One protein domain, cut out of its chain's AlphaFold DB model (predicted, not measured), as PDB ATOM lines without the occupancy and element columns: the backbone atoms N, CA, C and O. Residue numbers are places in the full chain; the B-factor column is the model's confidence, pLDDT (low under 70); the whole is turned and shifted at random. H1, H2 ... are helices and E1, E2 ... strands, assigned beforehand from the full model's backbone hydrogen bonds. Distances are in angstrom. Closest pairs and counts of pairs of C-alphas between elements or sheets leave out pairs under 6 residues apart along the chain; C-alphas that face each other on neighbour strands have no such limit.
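This is residues 7 to 63 of the 77 residues of an uncharacterized protein of Lactobacillus paracasei subsp. tolerans DSM 20258 (UniProt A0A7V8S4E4). A small four-stranded sheet, E1, E2, E3 and E6, curls like part of a barrel, and the two-stranded hairpin E4 and E5 reaches away from it as an arm. The short helix H1 lies away from the arm, in the loop between E1 and E2, and is not on the sheet. The 57 printed residues hold six named strands and one named helix in the order E1, H1, E2, E3, E4, E5, E6. The class is mixed, helices and strands; the larger sheet has the order E1, E2, E3, E6, and both sheets are antiparallel. The whole is compact, with a radius of gyration of the C-alphas of 11.3 A and spans of 33 by 23 by 16 A.

Find C-alpha 7 at (-34.989, 45.452, -47.774), where E1 begins; it covers residues 7 to 9 over 6.9 A. H1 follows at residues 16 to 21, 9.0 A long. Look next at C-alpha 30, at (-41.639, 50.527, -52.265): from there E2, the longest strand, runs to residue 36 over 15.3 A. E3 is residues 39 to 41, 6.0 A; E4 is residues 44 to 47, 7.0 A; E5 is residues 52 to 54, 6.5 A. E6, residues 57 to 59, spans 6.7 A and ends at C-alpha 59, (-47.134, 45.935, -43.963).

Start at edge strand E1, antiparallel to E2, where N 7 and O 33 are 2.8 A apart and N 31 and O 9 are 2.9 A apart. E2 pairs in a staggered way, with E1 over residues 31 to 33 and with E3 over residues 34 to 36. E2 and E3 form a hairpin, with N 36 and O 39 at 3.0 A. E3 is antiparallel to the other edge strand, E6, at 161 degrees; N 40 and O 58 are 2.9 A apart. Look past residue 41: E3 runs on into E4 at 93 degrees, and E5 runs on into E6 at 80 degrees. E4 and E5 form a hairpin, with N 45 and O 53 at 2.8 A. Residues 26 to 27 pair antiparallel with residues 30 to 31 of E2. In H1 every O i to N i+4 pair is within hydrogen-bond range. H1 is apart from E3, E4, E5 and E6.

The C-alphas farthest apart in the domain are those of Gly 28 and Asp 49, 35.5 A. The printed part has no cut, and no link is long. The mean pLDDT of the printed part is 90.4; look for values under 70 at residues 14 to 18 and residue 21.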
ATOM      1  N   PHE A   7     -34.034  46.083 -46.886       97.56
ATOM      2  CA  PHE A   7     -34.989  45.452 -47.774       97.56
ATOM      3  C   PHE A   7     -35.960  46.499 -48.301       97.56
ATOM      4  O   PHE A   7     -36.070  47.600 -47.756       97.56
ATOM      5  N   ARG A   8     -36.661  46.141 -49.369       96.81
ATOM      6  CA  ARG A   8     -37.802  46.892 -49.873       96.81
ATOM      7  C   ARG A   8     -38.985  45.971 -50.127       96.81
ATOM      8  O   ARG A   8     -38.759  44.812 -50.464       96.81
ATOM      9  N   GLY A   9     -40.207  46.483 -50.021       96.38
ATOM     10  CA  GLY A   9     -41.441  45.753 -50.335       96.38
ATOM     11  C   GLY A   9     -42.573  46.703 -50.728       96.38
ATOM     12  O   GLY A   9     -42.581  47.862 -50.312       96.38
ATOM     13  N   LEU A  10     -43.507  46.237 -51.561       94.56
ATOM     14  CA  LEU A  10     -44.704  47.003 -51.913       94.56
ATOM     15  C   LEU A  10     -45.685  46.980 -50.732       94.56
ATOM     16  O   LEU A  10     -46.023  45.883 -50.273       94.56
ATOM     17  N   PRO A  11     -46.156  48.143 -50.248       94.31
ATOM     18  CA  PRO A  11     -47.153  48.203 -49.189       94.31
ATOM     19  C   PRO A  11     -48.429  47.421 -49.539       94.31
ATOM     20  O   PRO A  11     -48.895  47.454 -50.679       94.31
ATOM     21  N   THR A  12     -49.018  46.723 -48.562       92.50
ATOM     22  CA  THR A  12     -50.322  46.049 -48.734       92.50
ATOM     23  C   THR A  12     -51.501  46.995 -48.565       92.50
ATOM     24  O   THR A  12     -52.585  46.712 -49.078       92.50
ATOM     25  N   CYS A  13     -51.308  48.088 -47.821       79.06
ATOM     26  CA  CYS A  13     -52.267  49.181 -47.722       79.06
ATOM     27  C   CYS A  13     -52.436  49.796 -49.123       79.06
ATOM     28  O   CYS A  13     -51.462  50.188 -49.764       79.06
ATOM     29  N   LYS A  14     -53.676  49.786 -49.628       62.38
ATOM     30  CA  LYS A  14     -54.015  50.226 -50.992       62.38
ATOM     31  C   LYS A  14     -54.565  51.649 -51.041       62.38
ATOM     32  O   LYS A  14     -54.617  52.233 -52.122       62.38
ATOM     33  N   GLU A  15     -54.996  52.176 -49.901       69.50
ATOM     34  CA  GLU A  15     -55.518  53.533 -49.772       69.50
ATOM     35  C   GLU A  15     -54.319  54.484 -49.723       69.50
ATOM     36  O   GLU A  15     -53.556  54.501 -48.761       69.50
ATOM     37  N   LYS A  16     -54.116  55.252 -50.796       64.00
ATOM     38  CA  LYS A  16     -52.977  56.175 -50.919       64.00
ATOM     39  C   LYS A  16     -52.908  57.157 -49.744       64.00
ATOM     40  O   LYS A  16     -51.822  57.427 -49.243       64.00
ATOM     41  N   ASP A  17     -54.069  57.614 -49.285       68.06
ATOM     42  CA  ASP A  17     -54.186  58.564 -48.185       68.06
ATOM     43  C   ASP A  17     -53.630  57.980 -46.875       68.06
ATOM     44  O   ASP A  17     -52.972  58.692 -46.130       68.06
ATOM     45  N   GLU A  18     -53.801  56.677 -46.616       68.12
ATOM     46  CA  GLU A  18     -53.238  56.015 -45.430       68.12
ATOM     47  C   GLU A  18     -51.705  55.941 -45.470       68.12
ATOM     48  O   GLU A  18     -51.059  56.082 -44.432       68.12
ATOM     49  N   LEU A  19     -51.111  55.753 -46.653       70.69
ATOM     50  CA  LEU A  19     -49.654  55.740 -46.817       70.69
ATOM     51  C   LEU A  19     -49.049  57.137 -46.673       70.69
ATOM     52  O   LEU A  19     -47.977  57.253 -46.090       70.69
ATOM     53  N   ASP A  20     -49.736  58.180 -47.143       71.69
ATOM     54  CA  ASP A  20     -49.270  59.569 -47.026       71.69
ATOM     55  C   ASP A  20     -49.196  60.037 -45.551       71.69
ATOM     56  O   ASP A  20     -48.420  60.938 -45.224       71.69
ATOM     57  N   TYR A  21     -49.958  59.412 -44.640       66.38
ATOM     58  CA  TYR A  21     -49.853  59.656 -43.192       66.38
ATOM     59  C   TYR A  21     -48.670  58.947 -42.531       66.38
ATOM     60  O   TYR A  21     -48.191  59.391 -41.482       66.38
ATOM     61  N   ILE A  22     -48.201  57.843 -43.112       74.12
ATOM     62  CA  ILE A  22     -47.049  57.113 -42.599       74.12
ATOM     63  C   ILE A  22     -45.818  57.768 -43.230       74.12
ATOM     64  O   ILE A  22     -45.512  57.579 -44.400       74.12
ATOM     65  N   ASN A  23     -45.094  58.579 -42.468       83.12
ATOM     66  CA  ASN A  23     -43.831  59.148 -42.932       83.12
ATOM     67  C   ASN A  23     -42.733  58.063 -42.908       83.12
ATOM     68  O   ASN A  23     -41.975  57.980 -41.941       83.12
ATOM     69  N   PHE A  24     -42.699  57.187 -43.921       89.31
ATOM     70  CA  PHE A  24     -41.734  56.086 -44.039       89.31
ATOM     71  C   PHE A  24     -40.690  56.323 -45.135       89.31
ATOM     72  O   PHE A  24     -40.931  57.018 -46.119       89.31
ATOM     73  N   ASP A  25     -39.528  55.685 -44.991       91.25
ATOM     74  CA  ASP A  25     -38.496  55.661 -46.029       91.25
ATOM     75  C   ASP A  25     -39.005  54.893 -47.260       91.25
ATOM     76  O   ASP A  25     -39.375  53.721 -47.155       91.25
ATOM     77  N   HIS A  26     -38.980  55.507 -48.446       90.31
ATOM     78  CA  HIS A  26     -39.491  54.879 -49.665       90.31
ATOM     79  C   HIS A  26     -38.615  55.111 -50.905       90.31
ATOM     80  O   HIS A  26     -37.908  56.111 -51.032       90.31
ATOM     81  N   ASP A  27     -38.689  54.174 -51.851       89.94
ATOM     82  CA  ASP A  27     -38.090  54.268 -53.185       89.94
ATOM     83  C   ASP A  27     -39.159  53.962 -54.239       89.94
ATOM     84  O   ASP A  27     -39.587  52.819 -54.431       89.94
ATOM     85  N   GLY A  28     -39.665  55.019 -54.878       87.81
ATOM     86  CA  GLY A  28     -40.886  54.938 -55.672       87.81
ATOM     87  C   GLY A  28     -42.060  54.459 -54.814       87.81
ATOM     88  O   GLY A  28     -42.369  55.072 -53.799       87.81
ATOM     89  N   ASN A  29     -42.685  53.352 -55.222       88.44
ATOM     90  CA  ASN A  29     -43.826  52.748 -54.521       88.44
ATOM     91  C   ASN A  29     -43.416  51.723 -53.449       88.44
ATOM     92  O   ASN A  29     -44.282  51.078 -52.864       88.44
ATOM     93  N   PHE A  30     -42.118  51.497 -53.243       92.75
ATOM     94  CA  PHE A  30     -41.639  50.527 -52.265       92.75
ATOM     95  C   PHE A  30     -41.331  51.212 -50.939       92.75
ATOM     96  O   PHE A  30     -40.597  52.197 -50.923       92.75
ATOM     97  N   ALA A  31     -41.792  50.633 -49.832       95.06
ATOM     98  CA  ALA A  31     -41.233  50.926 -48.516       95.06
ATOM     99  C   ALA A  31     -39.819  50.343 -48.427       95.06
ATOM    100  O   ALA A  31     -39.572  49.256 -48.955       95.06
ATOM    101  N   VAL A  32     -38.903  51.044 -47.762       96.06
ATOM    102  CA  VAL A  32     -37.486  50.686 -47.633       96.06
ATOM    103  C   VAL A  32     -37.076  50.715 -46.163       96.06
ATOM    104  O   VAL A  32     -37.276  51.707 -45.482       96.06
ATOM    105  N   GLY A  33     -36.456  49.649 -45.660       96.69
ATOM    106  CA  GLY A  33     -36.117  49.544 -44.237       96.69
ATOM    107  C   GLY A  33     -35.594  48.166 -43.856       96.69
ATOM    108  O   GLY A  33     -35.041  47.455 -44.696       96.69
ATOM    109  N   PHE A  34     -35.755  47.778 -42.596       97.00
ATOM    110  CA  PHE A  34     -35.506  46.405 -42.155       97.00
ATOM    111  C   PHE A  34     -36.743  45.554 -42.401       97.00
ATOM    112  O   PHE A  34     -37.859  46.052 -42.307       97.00
ATOM    113  N   TYR A  35     -36.548  44.282 -42.738       97.25
ATOM    114  CA  TYR A  35     -37.653  43.357 -42.936       97.25
ATOM    115  C   TYR A  35     -37.853  42.507 -41.688       97.25
ATOM    116  O   TYR A  35     -36.923  41.813 -41.284       97.25
ATOM    117  N   GLU A  36     -39.059  42.540 -41.130       96.62
ATOM    118  CA  GLU A  36     -39.456  41.705 -39.996       96.62
ATOM    119  C   GLU A  36     -40.877  41.178 -40.218       96.62
ATOM    120  O   GLU A  36     -41.807  41.952 -40.424       96.62
ATOM    121  N   ASP A  37     -41.020  39.853 -40.268       95.62
ATOM    122  CA  ASP A  37     -42.266  39.090 -40.469       95.62
ATOM    123  C   ASP A  37     -43.380  39.740 -41.335       95.62
ATOM    124  O   ASP A  37     -44.565  39.749 -40.998       95.62
ATOM    125  N   GLY A  38     -43.032  40.257 -42.517       96.56
ATOM    126  CA  GLY A  38     -44.012  40.863 -43.437       96.56
ATOM    127  C   GLY A  38     -44.167  42.380 -43.316       96.56
ATOM    128  O   GLY A  38     -45.011  42.949 -44.006       96.56
ATOM    129  N   TYR A  39     -43.334  43.028 -42.511       96.44
ATOM    130  CA  TYR A  39     -43.266  44.473 -42.376       96.44
ATOM    131  C   TYR A  39     -41.909  44.994 -42.829       96.44
ATOM    132  O   TYR A  39     -40.874  44.368 -42.603       96.44
ATOM    133  N   ILE A  40     -41.924  46.167 -43.455       97.38
ATOM    134  CA  ILE A  40     -40.745  47.017 -43.560       97.38
ATOM    135  C   ILE A  40     -40.806  48.019 -42.411       97.38
ATOM    136  O   ILE A  40     -41.790  48.751 -42.280       97.38
ATOM    137  N   ILE A  41     -39.775  48.023 -41.572       96.69
ATOM    138  CA  ILE A  41     -39.691  48.860 -40.374       96.69
ATOM    139  C   ILE A  41     -38.486  49.804 -40.433       96.69
ATOM    140  O   ILE A  41     -37.455  49.491 -41.042       96.69
ATOM    141  N   GLY A  42     -38.628  50.958 -39.785       95.75
ATOM    142  CA  GLY A  42     -37.532  51.896 -39.542       95.75
ATOM    143  C   GLY A  42     -36.571  51.406 -38.455       95.75
ATOM    144  O   GLY A  42     -36.637  50.258 -38.006       95.75
ATOM    145  N   LYS A  43     -35.659  52.274 -38.010       95.62
ATOM    146  CA  LYS A  43     -34.827  51.967 -36.833       95.62
ATOM    147  C   LYS A  43     -35.689  51.959 -35.571       95.62
ATOM    148  O   LYS A  43     -36.815  52.440 -35.584       95.62
ATOM    149  N   VAL A  44     -35.154  51.431 -34.471       96.19
ATOM    150  CA  VAL A  44     -35.797  51.552 -33.156       96.19
ATOM    151  C   VAL A  44     -35.794  53.026 -32.748       96.19
ATOM    152  O   VAL A  44     -34.722  53.614 -32.603       96.19
ATOM    153  N   ALA A  45     -36.982  53.608 -32.597       96.38
ATOM    154  CA  ALA A  45     -37.172  54.968 -32.101       96.38
ATOM    155  C   ALA A  45     -37.259  54.992 -30.571       96.38
ATOM    156  O   ALA A  45     -36.707  55.891 -29.941       96.38
ATOM    157  N   ASP A  46     -37.918  53.989 -29.990       97.56
ATOM    158  CA  ASP A  46     -38.029  53.789 -28.548       97.56
ATOM    159  C   ASP A  46     -38.145  52.294 -28.228       97.56
ATOM    160  O   ASP A  46     -38.598  51.507 -29.064       97.56
ATOM    161  N   ALA A  47     -37.701  51.891 -27.046       97.44
ATOM    162  CA  ALA A  47     -37.858  50.528 -26.562       97.44
ATOM    163  C   ALA A  47     -37.694  50.469 -25.046       97.44
ATOM    164  O   ALA A  47     -36.783  51.084 -24.483       97.44
ATOM    165  N   ASP A  48     -38.511  49.638 -24.421       97.38
ATOM    166  CA  ASP A  48     -38.385  49.241 -23.028       97.38
ATOM    167  C   ASP A  48     -38.499  47.712 -22.900       97.38
ATOM    168  O   ASP A  48     -38.277  46.965 -23.859       97.38
ATOM    169  N   ASP A  49     -38.731  47.220 -21.687       97.31
ATOM    170  CA  ASP A  49     -38.906  45.796 -21.414       97.31
ATOM    171  C   ASP A  49     -40.276  45.248 -21.851       97.31
ATOM    172  O   ASP A  49     -40.440  44.026 -21.907       97.31
ATOM    173  N   GLU A  50     -41.230  46.112 -22.207       97.62
ATOM    174  CA  GLU A  50     -42.568  45.747 -22.671       97.62
ATOM    175  C   GLU A  50     -42.696  45.808 -24.200       97.62
ATOM    176  O   GLU A  50     -43.375  44.960 -24.792       97.62
ATOM    177  N   TYR A  51     -42.057  46.782 -24.857       94.75
ATOM    178  CA  TYR A  51     -42.206  47.000 -26.295       94.75
ATOM    179  C   TYR A  51     -40.943  47.489 -27.016       94.75
ATOM    180  O   TYR A  51     -40.012  48.056 -26.452       94.75
ATOM    181  N   ILE A  52     -40.957  47.305 -28.342       96.00
ATOM    182  CA  ILE A  52     -40.056  47.971 -29.285       96.00
ATOM    183  C   ILE A  52     -40.924  48.801 -30.227       96.00
ATOM    184  O   ILE A  52     -41.851  48.278 -30.847       96.00
ATOM    185  N   TYR A  53     -40.605  50.084 -30.357       95.50
ATOM    186  CA  TYR A  53     -41.291  51.019 -31.232       95.50
ATOM    187  C   TYR A  53     -40.349  51.472 -32.358       95.50
ATOM    188  O   TYR A  53     -39.414  52.243 -32.112       95.50
ATOM    189  N   PRO A  54     -40.530  50.984 -33.597       95.62
ATOM    190  CA  PRO A  54     -39.751  51.461 -34.731       95.62
ATOM    191  C   PRO A  54     -40.231  52.844 -35.196       95.62
ATOM    192  O   PRO A  54     -41.386  53.206 -35.000       95.62
ATOM    193  N   GLU A  55     -39.360  53.596 -35.875       95.50
ATOM    194  CA  GLU A  55     -39.674  54.916 -36.461       95.50
ATOM    195  C   GLU A  55     -40.910  54.875 -37.376       95.50
ATOM    196  O   GLU A  55     -41.667  55.839 -37.448       95.50
ATOM    197  N   PHE A  56     -41.118  53.749 -38.060       94.12
ATOM    198  CA  PHE A  56     -42.330  53.426 -38.803       94.12
ATOM    199  C   PHE A  56     -42.470  51.905 -38.941       94.12
ATOM    200  O   PHE A  56     -41.485  51.165 -38.839       94.12
ATOM    201  N   TRP A  57     -43.679  51.446 -39.261       93.94
ATOM    202  CA  TRP A  57     -43.943  50.097 -39.755       93.94
ATOM    203  C   TRP A  57     -44.870  50.164 -40.968       93.94
ATOM    204  O   TRP A  57     -45.844  50.913 -40.987       93.94
ATOM    205  N   VAL A  58     -44.583  49.367 -41.990       94.31
ATOM    206  CA  VAL A  58     -45.434  49.250 -43.178       94.31
ATOM    207  C   VAL A  58     -45.594  47.778 -43.510       94.31
ATOM    208  O   VAL A  58     -44.610  47.096 -43.787       94.31
ATOM    209  N   ALA A  59     -46.831  47.282 -43.489       94.81
ATOM    210  CA  ALA A  59     -47.134  45.935 -43.963       94.81
ATOM    211  C   ALA A  59     -46.886  45.856 -45.477       94.81
ATOM    212  O   ALA A  59     -47.341  46.728 -46.222       94.81
ATOM    213  N   VAL A  60     -46.176  44.823 -45.932       96.06
ATOM    214  CA  VAL A  60     -45.793  44.651 -47.342       96.06
ATOM    215  C   VAL A  60     -46.197  43.289 -47.896       96.06
ATOM    216  O   VAL A  60     -46.280  42.294 -47.172       96.06
ATOM    217  N   ASP A  61     -46.439  43.224 -49.206       96.75
ATOM    218  CA  ASP A  61     -46.618  41.944 -49.890       96.75
ATOM    219  C   ASP A  61     -45.293  41.177 -49.840       96.75
ATOM    220  O   ASP A  61     -44.308  41.570 -50.474       96.75
ATOM    221  N   ARG A  62     -45.278  40.063 -49.099       96.94
ATOM    222  CA  ARG A  62     -44.094  39.216 -48.886       96.94
ATOM    223  C   ARG A  62     -43.452  38.758 -50.200       96.94
ATOM    224  O   ARG A  62     -42.237  38.592 -50.243       96.94
ATOM    225  N   ASN A  63     -44.226  38.615 -51.277       97.75
ATOM    226  CA  ASN A  63     -43.711  38.198 -52.589       97.75
ATOM    227  C   ASN A  63     -42.926  39.300 -53.311       97.75
ATOM    228  O   ASN A  63     -42.235  39.035 -54.292       97.75
TER     229      ASN A  63